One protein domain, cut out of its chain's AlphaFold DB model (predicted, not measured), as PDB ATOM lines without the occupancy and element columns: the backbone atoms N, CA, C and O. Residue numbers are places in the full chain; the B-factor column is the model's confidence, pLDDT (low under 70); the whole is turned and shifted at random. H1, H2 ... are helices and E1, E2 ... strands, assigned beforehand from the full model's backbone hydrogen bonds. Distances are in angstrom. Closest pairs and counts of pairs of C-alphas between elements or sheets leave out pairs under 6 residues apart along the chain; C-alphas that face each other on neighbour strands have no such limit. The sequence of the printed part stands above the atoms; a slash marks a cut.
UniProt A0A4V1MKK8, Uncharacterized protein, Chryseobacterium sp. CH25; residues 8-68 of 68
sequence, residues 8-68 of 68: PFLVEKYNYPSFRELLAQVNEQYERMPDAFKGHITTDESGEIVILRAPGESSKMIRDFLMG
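AT A GLANCE: This is residues 8 to 68 of the 68 residues of an uncharacterized protein of Chryseobacterium sp. CH25 (UniProt A0A4V1MKK8). Helical hairpin H1-H2, strand hairpin E1-E2 and helix H3 follow in turn round a flat, loose frame, H1-H2 at one end and H3 at the other. The printed 61 residues are mostly helix. The radius of gyration of the C-alphas is 14.5 A; the spans are 41 by 25 by 10 A.

HOW THE PARTS SIT: H1, residues 8 to 14, touches residues 19 to 23 alone of H2, residues 17 to 32, opposite ways at a shallow tilt of 5 degrees; the closest C-alphas, 11 and 19, are 5.6 A apart. E1, residues 41 to 43, and E2, residues 49 to 51, are antiparallel; N 42 and O 50 are within hydrogen-bond range, 2.9 A. H3, residues 55 to 67, touches no helix. Every helix's O i to N i+4 pairs are within that range.

IN THESE COORDINATES: H1 begins at C-alpha 8 (70.900, 24.534, 1.441). H2 runs 22.9 A from first to last C-alpha, and H3 18.2 A, ending at C-alpha 67 (67.962, 18.745, -31.947).

THE WHOLE: The printed part has no cut and no long link; no printed residue is under 70 in pLDDT.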
ATOM      1  N   PRO A   8      69.799  24.637   0.480       93.25
ATOM      2  CA  PRO A   8      70.900  24.534   1.441       93.25
ATOM      3  C   PRO A   8      70.666  25.345   2.722       93.25
ATOM      4  O   PRO A   8      70.875  24.822   3.813       93.25
ATOM      5  N   PHE A   9      70.144  26.569   2.607       93.56
ATOM      6  CA  PHE A   9      69.786  27.397   3.762       93.56
ATOM      7  C   PHE A   9      68.700  26.751   4.629       93.56
ATOM      8  O   PHE A   9      68.789  26.782   5.855       93.56
ATOM      9  N   LEU A  10      67.690  26.119   4.020       93.56
ATOM     10  CA  LEU A  10      66.650  25.411   4.778       93.56
ATOM     11  C   LEU A  10      67.222  24.218   5.556       93.56
ATOM     12  O   LEU A  10      66.820  23.979   6.697       93.56
ATOM     13  N   VAL A  11      68.178  23.494   4.968       95.50
ATOM     14  CA  VAL A  11      68.904  22.418   5.654       95.50
ATOM     15  C   VAL A  11      69.724  22.965   6.820       95.50
ATOM     16  O   VAL A  11      69.620  22.427   7.918       95.50
ATOM     17  N   GLU A  12      70.485  24.039   6.607       95.12
ATOM     18  CA  GLU A  12      71.321  24.663   7.639       95.12
ATOM     19  C   GLU A  12      70.484  25.197   8.812       95.12
ATOM     20  O   GLU A  12      70.809  24.953   9.972       95.12
ATOM     21  N   LYS A  13      69.371  25.879   8.517       96.62
ATOM     22  CA  LYS A  13      68.544  26.552   9.523       96.62
ATOM     23  C   LYS A  13      67.639  25.610  10.315       96.62
ATOM     24  O   LYS A  13      67.465  25.808  11.515       96.62
ATOM     25  N   TYR A  14      67.017  24.634   9.652       96.50
ATOM     26  CA  TYR A  14      65.964  23.810  10.264       96.50
ATOM     27  C   TYR A  14      66.370  22.352  10.469       96.50
ATOM     28  O   TYR A  14      65.814  21.679  11.332       96.50
ATOM     29  N   ASN A  15      67.339  21.859   9.693       95.25
ATOM     30  CA  ASN A  15      67.929  20.529   9.833       95.25
ATOM     31  C   ASN A  15      66.912  19.367   9.914       95.25
ATOM     32  O   ASN A  15      67.154  18.344  10.566       95.25
ATOM     33  N   TYR A  16      65.769  19.494   9.237       98.00
ATOM     34  CA  TYR A  16      64.813  18.396   9.129       98.00
ATOM     35  C   TYR A  16      65.365  17.281   8.226       98.00
ATOM     36  O   TYR A  16      65.965  17.585   7.189       98.00
ATOM     37  N   PRO A  17      65.150  15.994   8.571       98.00
ATOM     38  CA  PRO A  17      65.572  14.871   7.733       98.00
ATOM     39  C   PRO A  17      65.092  14.984   6.284       98.00
ATOM     40  O   PRO A  17      65.899  14.862   5.366       98.00
ATOM     41  N   SER A  18      63.826  15.361   6.088       97.62
ATOM     42  CA  SER A  18      63.227  15.556   4.765       97.62
ATOM     43  C   SER A  18      63.947  16.609   3.919       97.62
ATOM     44  O   SER A  18      64.071  16.445   2.709       97.62
ATOM     45  N   PHE A  19      64.469  17.680   4.527       96.50
ATOM     46  CA  PHE A  19      65.231  18.695   3.796       96.50
ATOM     47  C   PHE A  19      66.607  18.184   3.377       96.50
ATOM     48  O   PHE A  19      67.048  18.483   2.268       96.50
ATOM     49  N   ARG A  20      67.280  17.396   4.226       96.94
ATOM     50  CA  ARG A  20      68.569  16.780   3.873       96.94
ATOM     51  C   ARG A  20      68.413  15.785   2.726       96.94
ATOM     52  O   ARG A  20      69.199  15.821   1.784       96.94
ATOM     53  N   GLU A  21      67.391  14.938   2.800       97.75
ATOM     54  CA  GLU A  21      67.067  13.954   1.763       97.75
ATOM     55  C   GLU A  21      66.732  14.640   0.436       97.75
ATOM     56  O   GLU A  21      67.318  14.310  -0.596       97.75
ATOM     57  N   LEU A  22      65.874  15.667   0.472       96.06
ATOM     58  CA  LEU A  22      65.542  16.453  -0.713       96.06
ATOM     59  C   LEU A  22      66.779  17.143  -1.307       96.06
ATOM     60  O   LEU A  22      66.953  17.147  -2.524       96.06
ATOM     61  N   LEU A  23      67.659  17.710  -0.472       95.62
ATOM     62  CA  LEU A  23      68.884  18.358  -0.947       95.62
ATOM     63  C   LEU A  23      69.821  17.359  -1.633       95.62
ATOM     64  O   LEU A  23      70.370  17.671  -2.691       95.62
ATOM     65  N   ALA A  24      69.985  16.165  -1.062       95.81
ATOM     66  CA  ALA A  24      70.779  15.103  -1.669       95.81
ATOM     67  C   ALA A  24      70.214  14.699  -3.040       95.81
ATOM     68  O   ALA A  24      70.954  14.688  -4.024       95.81
ATOM     69  N   GLN A  25      68.898  14.475  -3.122       96.00
ATOM     70  CA  GLN A  25      68.222  14.116  -4.368       96.00
ATOM     71  C   GLN A  25      68.371  15.202  -5.443       96.00
ATOM     72  O   GLN A  25      68.728  14.902  -6.581       96.00
ATOM     73  N   VAL A  26      68.126  16.471  -5.098       93.12
ATOM     74  CA  VAL A  26      68.233  17.589  -6.049       93.12
ATOM     75  C   VAL A  26      69.666  17.749  -6.552       93.12
ATOM     76  O   VAL A  26      69.862  18.046  -7.730       93.12
ATOM     77  N   ASN A  27      70.671  17.547  -5.697       93.56
ATOM     78  CA  ASN A  27      72.072  17.601  -6.113       93.56
ATOM     79  C   ASN A  27      72.416  16.460  -7.076       93.56
ATOM     80  O   ASN A  27      72.999  16.719  -8.124       93.56
ATOM     81  N   GLU A  28      72.016  15.226  -6.772       95.50
ATOM     82  CA  GLU A  28      72.241  14.078  -7.659       95.50
ATOM     83  C   GLU A  28      71.571  14.279  -9.024       95.50
ATOM     84  O   GLU A  28      72.196  14.073 -10.067       95.50
ATOM     85  N   GLN A  29      70.314  14.730  -9.030       94.25
ATOM     86  CA  GLN A  29      69.587  15.044 -10.258       94.25
ATOM     87  C   GLN A  29      70.287  16.144 -11.051       94.25
ATOM     88  O   GLN A  29      70.462  16.007 -12.258       94.25
ATOM     89  N   TYR A  30      70.730  17.208 -10.381       93.31
ATOM     90  CA  TYR A  30      71.414  18.314 -11.037       93.31
ATOM     91  C   TYR A  30      72.744  17.889 -11.662       93.31
ATOM     92  O   TYR A  30      73.028  18.303 -12.778       93.31
ATOM     93  N   GLU A  31      73.545  17.047 -11.002       94.06
ATOM     94  CA  GLU A  31      74.798  16.548 -11.586       94.06
ATOM     95  C   GLU A  31      74.551  15.659 -12.813       94.06
ATOM     96  O   GLU A  31      75.287  15.748 -13.797       94.06
ATOM     97  N   ARG A  32      73.476  14.860 -12.789       95.62
ATOM     98  CA  ARG A  32      73.070  13.988 -13.902       95.62
ATOM     99  C   ARG A  32      72.408  14.717 -15.066       95.62
ATOM    100  O   ARG A  32      72.351  14.158 -16.159       95.62
ATOM    101  N   MET A  33      71.869  15.915 -14.846       94.50
ATOM    102  CA  MET A  33      71.277  16.696 -15.929       94.50
ATOM    103  C   MET A  33      72.326  16.965 -17.020       94.50
ATOM    104  O   MET A  33      73.508  17.115 -16.713       94.50
ATOM    105  N   PRO A  34      71.926  17.070 -18.294       95.25
ATOM    106  CA  PRO A  34      72.821  17.574 -19.326       95.25
ATOM    107  C   PRO A  34      73.212  19.027 -19.052       95.25
ATOM    108  O   PRO A  34      72.404  19.813 -18.550       95.25
ATOM    109  N   ASP A  35      74.432  19.413 -19.426       93.69
ATOM    110  CA  ASP A  35      74.955  20.762 -19.166       93.69
ATOM    111  C   ASP A  35      74.116  21.871 -19.817       93.69
ATOM    112  O   ASP A  35      74.040  22.983 -19.292       93.69
ATOM    113  N   ALA A  36      73.409  21.542 -20.901       95.81
ATOM    114  CA  ALA A  36      72.460  22.423 -21.572       95.81
ATOM    115  C   ALA A  36      71.306  22.906 -20.678       95.81
ATOM    116  O   ALA A  36      70.700  23.919 -21.007       95.81
ATOM    117  N   PHE A  37      71.016  22.210 -19.572       93.19
ATOM    118  CA  PHE A  37      69.969  22.566 -18.607       93.19
ATOM    119  C   PHE A  37      70.522  23.094 -17.274       93.19
ATOM    120  O   PHE A  37      69.762  23.351 -16.334       93.19
ATOM    121  N   LYS A  38      71.846  23.229 -17.145       93.69
ATOM    122  CA  LYS A  38      72.511  23.694 -15.921       93.69
ATOM    123  C   LYS A  38      72.839  25.179 -16.006       93.69
ATOM    124  O   LYS A  38      73.168  25.702 -17.067       93.69
ATOM    125  N   GLY A  39      72.845  25.846 -14.852       91.94
ATOM    126  CA  GLY A  39      73.429  27.184 -14.709       91.94
ATOM    127  C   GLY A  39      72.638  28.321 -15.357       91.94
ATOM    128  O   GLY A  39      73.235  29.320 -15.737       91.94
ATOM    129  N   HIS A  40      71.316  28.192 -15.494       93.12
ATOM    130  CA  HIS A  40      70.465  29.271 -16.024       93.12
ATOM    131  C   HIS A  40      70.041  30.275 -14.954       93.12
ATOM    132  O   HIS A  40      69.911  31.465 -15.235       93.12
ATOM    133  N   ILE A  41      69.831  29.794 -13.728       91.94
ATOM    134  CA  ILE A  41      69.390  30.595 -12.588       91.94
ATOM    135  C   ILE A  41      70.114  30.173 -11.307       91.94
ATOM    136  O   ILE A  41      70.535  29.021 -11.164       91.94
ATOM    137  N   THR A  42      70.210  31.096 -10.357       92.06
ATOM    138  CA  THR A  42      70.628  30.856  -8.967       92.06
ATOM    139  C   THR A  42      69.773  31.695  -8.015       92.06
ATOM    140  O   THR A  42      68.804  32.311  -8.455       92.06
ATOM    141  N   THR A  43      70.109  31.710  -6.726       92.31
ATOM    142  CA  THR A  43      69.574  32.677  -5.765       92.31
ATOM    143  C   THR A  43      70.651  33.629  -5.248       92.31
ATOM    144  O   THR A  43      71.819  33.236  -5.155       92.31
ATOM    145  N   ASP A  44      70.265  34.867  -4.932       91.38
ATOM    146  CA  ASP A  44      71.107  35.856  -4.244       91.38
ATOM    147  C   ASP A  44      71.068  35.698  -2.712       91.38
ATOM    148  O   ASP A  44      70.546  34.712  -2.194       91.38
ATOM    149  N   GLU A  45      71.643  36.655  -1.978       89.50
ATOM    150  CA  GLU A  45      71.690  36.702  -0.506       89.50
ATOM    151  C   GLU A  45      70.318  36.766   0.172       89.50
ATOM    152  O   GLU A  45      70.156  36.227   1.266       89.50
ATOM    153  N   SER A  46      69.327  37.362  -0.489       90.25
ATOM    154  CA  SER A  46      67.953  37.458   0.013       90.25
ATOM    155  C   SER A  46      67.124  36.215  -0.324       90.25
ATOM    156  O   SER A  46      66.001  36.077   0.152       90.25
ATOM    157  N   GLY A  47      67.677  35.292  -1.118       87.38
ATOM    158  CA  GLY A  47      66.964  34.125  -1.631       87.38
ATOM    159  C   GLY A  47      66.202  34.400  -2.930       87.38
ATOM    160  O   GLY A  47      65.503  33.506  -3.410       87.38
ATOM    161  N   GLU A  48      66.365  35.582  -3.525       92.88
ATOM    162  CA  GLU A  48      65.694  35.972  -4.764       92.88
ATOM    163  C   GLU A  48      66.354  35.328  -5.980       92.88
ATOM    164  O   GLU A  48      67.559  35.067  -5.996       92.88
ATOM    165  N   ILE A  49      65.563  35.059  -7.022       90.69
ATOM    166  CA  ILE A  49      66.056  34.402  -8.236       90.69
ATOM    167  C   ILE A  49      66.930  35.369  -9.039       90.69
ATOM    168  O   ILE A  49      66.484  36.428  -9.472       90.69
ATOM    169  N   VAL A  50      68.151  34.933  -9.343       92.88
ATOM    170  CA  VAL A  50      69.081  35.623 -10.240       92.88
ATOM    171  C   VAL A  50      69.221  34.833 -11.531       92.88
ATOM    172  O   VAL A  50      69.496  33.631 -11.519       92.88
ATOM    173  N   ILE A  51      69.072  35.526 -12.656       93.19
ATOM    174  CA  ILE A  51      69.283  34.972 -13.993       93.19
ATOM    175  C   ILE A  51      70.787  34.993 -14.297       93.19
ATOM    176  O   ILE A  51      71.398  36.057 -14.333       93.19
ATOM    177  N   LEU A  52      71.383  33.817 -14.510       92.88
ATOM    178  CA  LEU A  52      72.820  33.660 -14.783       92.88
ATOM    179  C   LEU A  52      73.164  33.709 -16.274       92.88
ATOM    180  O   LEU A  52      74.294  34.023 -16.636       92.88
ATOM    181  N   ARG A  53      72.200  33.385 -17.138       93.69
ATOM    182  CA  ARG A  53      72.342  33.436 -18.597       93.69
ATOM    183  C   ARG A  53      71.165  34.159 -19.208       93.69
ATOM    184  O   ARG A  53      70.029  33.965 -18.778       93.69
ATOM    185  N   ALA A  54      71.413  34.930 -20.261       94.25
ATOM    186  CA  ALA A  54      70.336  35.603 -20.971       94.25
ATOM    187  C   ALA A  54      69.299  34.574 -21.480       94.25
ATOM    188  O   ALA A  54      69.673  33.461 -21.875       94.25
ATOM    189  N   PRO A  55      67.998  34.919 -21.524       91.94
ATOM    190  CA  PRO A  55      66.963  33.994 -21.985       91.94
ATOM    191  C   PRO A  55      67.239  33.421 -23.382       91.94
ATOM    192  O   PRO A  55      67.099  32.221 -23.589       91.94
ATOM    193  N   GLY A  56      67.714  34.256 -24.316       94.62
ATOM    194  CA  GLY A  56      68.047  33.824 -25.678       94.62
ATOM    195  C   GLY A  56      69.186  32.801 -25.737       94.62
ATOM    196  O   GLY A  56      69.102  31.837 -26.494       94.62
ATOM    197  N   GLU A  57      70.213  32.966 -24.903       94.44
ATOM    198  CA  GLU A  57      71.325  32.015 -24.791       94.44
ATOM    199  C   GLU A  57      70.845  30.684 -24.204       94.44
ATOM    200  O   GLU A  57      71.088  29.623 -24.775       94.44
ATOM    201  N   SER A  58      70.074  30.747 -23.116       94.75
ATOM    202  CA  SER A  58      69.487  29.569 -22.472       94.75
ATOM    203  C   SER A  58      68.594  28.778 -23.431       94.75
ATOM    204  O   SER A  58      68.738  27.564 -23.560       94.75
ATOM    205  N   SER A  59      67.700  29.465 -24.151       94.69
ATOM    206  CA  SER A  59      66.825  28.836 -25.144       94.69
ATOM    207  C   SER A  59      67.604  28.211 -26.294       94.69
ATOM    208  O   SER A  59      67.207  27.152 -26.776       94.69
ATOM    209  N   LYS A  60      68.700  28.839 -26.736       96.06
ATOM    210  CA  LYS A  60      69.555  28.280 -27.783       96.06
ATOM    211  C   LYS A  60      70.216  26.983 -27.316       96.06
ATOM    212  O   LYS A  60      70.064  25.975 -27.989       96.06
ATOM    213  N   MET A  61      70.851  26.978 -26.141       95.75
ATOM    214  CA  MET A  61      71.515  25.783 -25.598       95.75
ATOM    215  C   MET A  61      70.560  24.594 -25.445       95.75
ATOM    216  O   MET A  61      70.890  23.479 -25.839       95.75
ATOM    217  N   ILE A  62      69.362  24.836 -24.899       95.62
ATOM    218  CA  ILE A  62      68.345  23.790 -24.734       95.62
ATOM    219  C   ILE A  62      67.878  23.275 -26.099       95.62
ATOM    220  O   ILE A  62      67.728  22.070 -26.284       95.62
ATOM    221  N   ARG A  63      67.658  24.172 -27.066       97.00
ATOM    222  CA  ARG A  63      67.237  23.783 -28.414       97.00
ATOM    223  C   ARG A  63      68.306  22.947 -29.114       97.00
ATOM    224  O   ARG A  63      67.968  21.912 -29.673       97.00
ATOM    225  N   ASP A  64      69.563  23.374 -29.049       96.88
ATOM    226  CA  ASP A  64      70.694  22.670 -29.654       96.88
ATOM    227  C   ASP A  64      70.851  21.266 -29.044       96.88
ATOM    228  O   ASP A  64      71.086  20.311 -29.776       96.88
ATOM    229  N   PHE A  65      70.626  21.110 -27.733       96.12
ATOM    230  CA  PHE A  65      70.619  19.798 -27.077       96.12
ATOM    231  C   PHE A  65      69.484  18.880 -27.553       96.12
ATOM    232  O   PHE A  65      69.693  17.683 -27.694       96.12
ATOM    233  N   LEU A  66      68.278  19.412 -27.773       94.75
ATOM    234  CA  LEU A  66      67.113  18.611 -28.179       94.75
ATOM    235  C   LEU A  66      67.101  18.250 -29.673       94.75
ATOM    236  O   LEU A  66      66.346  17.366 -30.070       94.75
ATOM    237  N   MET A  67      67.865  18.970 -30.498       94.19
ATOM    238  CA  MET A  67      67.962  18.745 -31.947       94.19
ATOM    239  C   MET A  67      69.218  17.964 -32.365       94.19
ATOM    240  O   MET A  67      69.351  17.662 -33.552       94.19
ATOM    241  N   GLY A  68      70.135  17.689 -31.430       76.94
ATOM    242  CA  GLY A  68      71.304  16.821 -31.623       76.94
ATOM    243  C   GLY A  68      71.008  15.371 -31.270       76.94
ATOM    244  O   GLY A  68      71.668  14.501 -31.878       76.94
TER     245      GLY A  68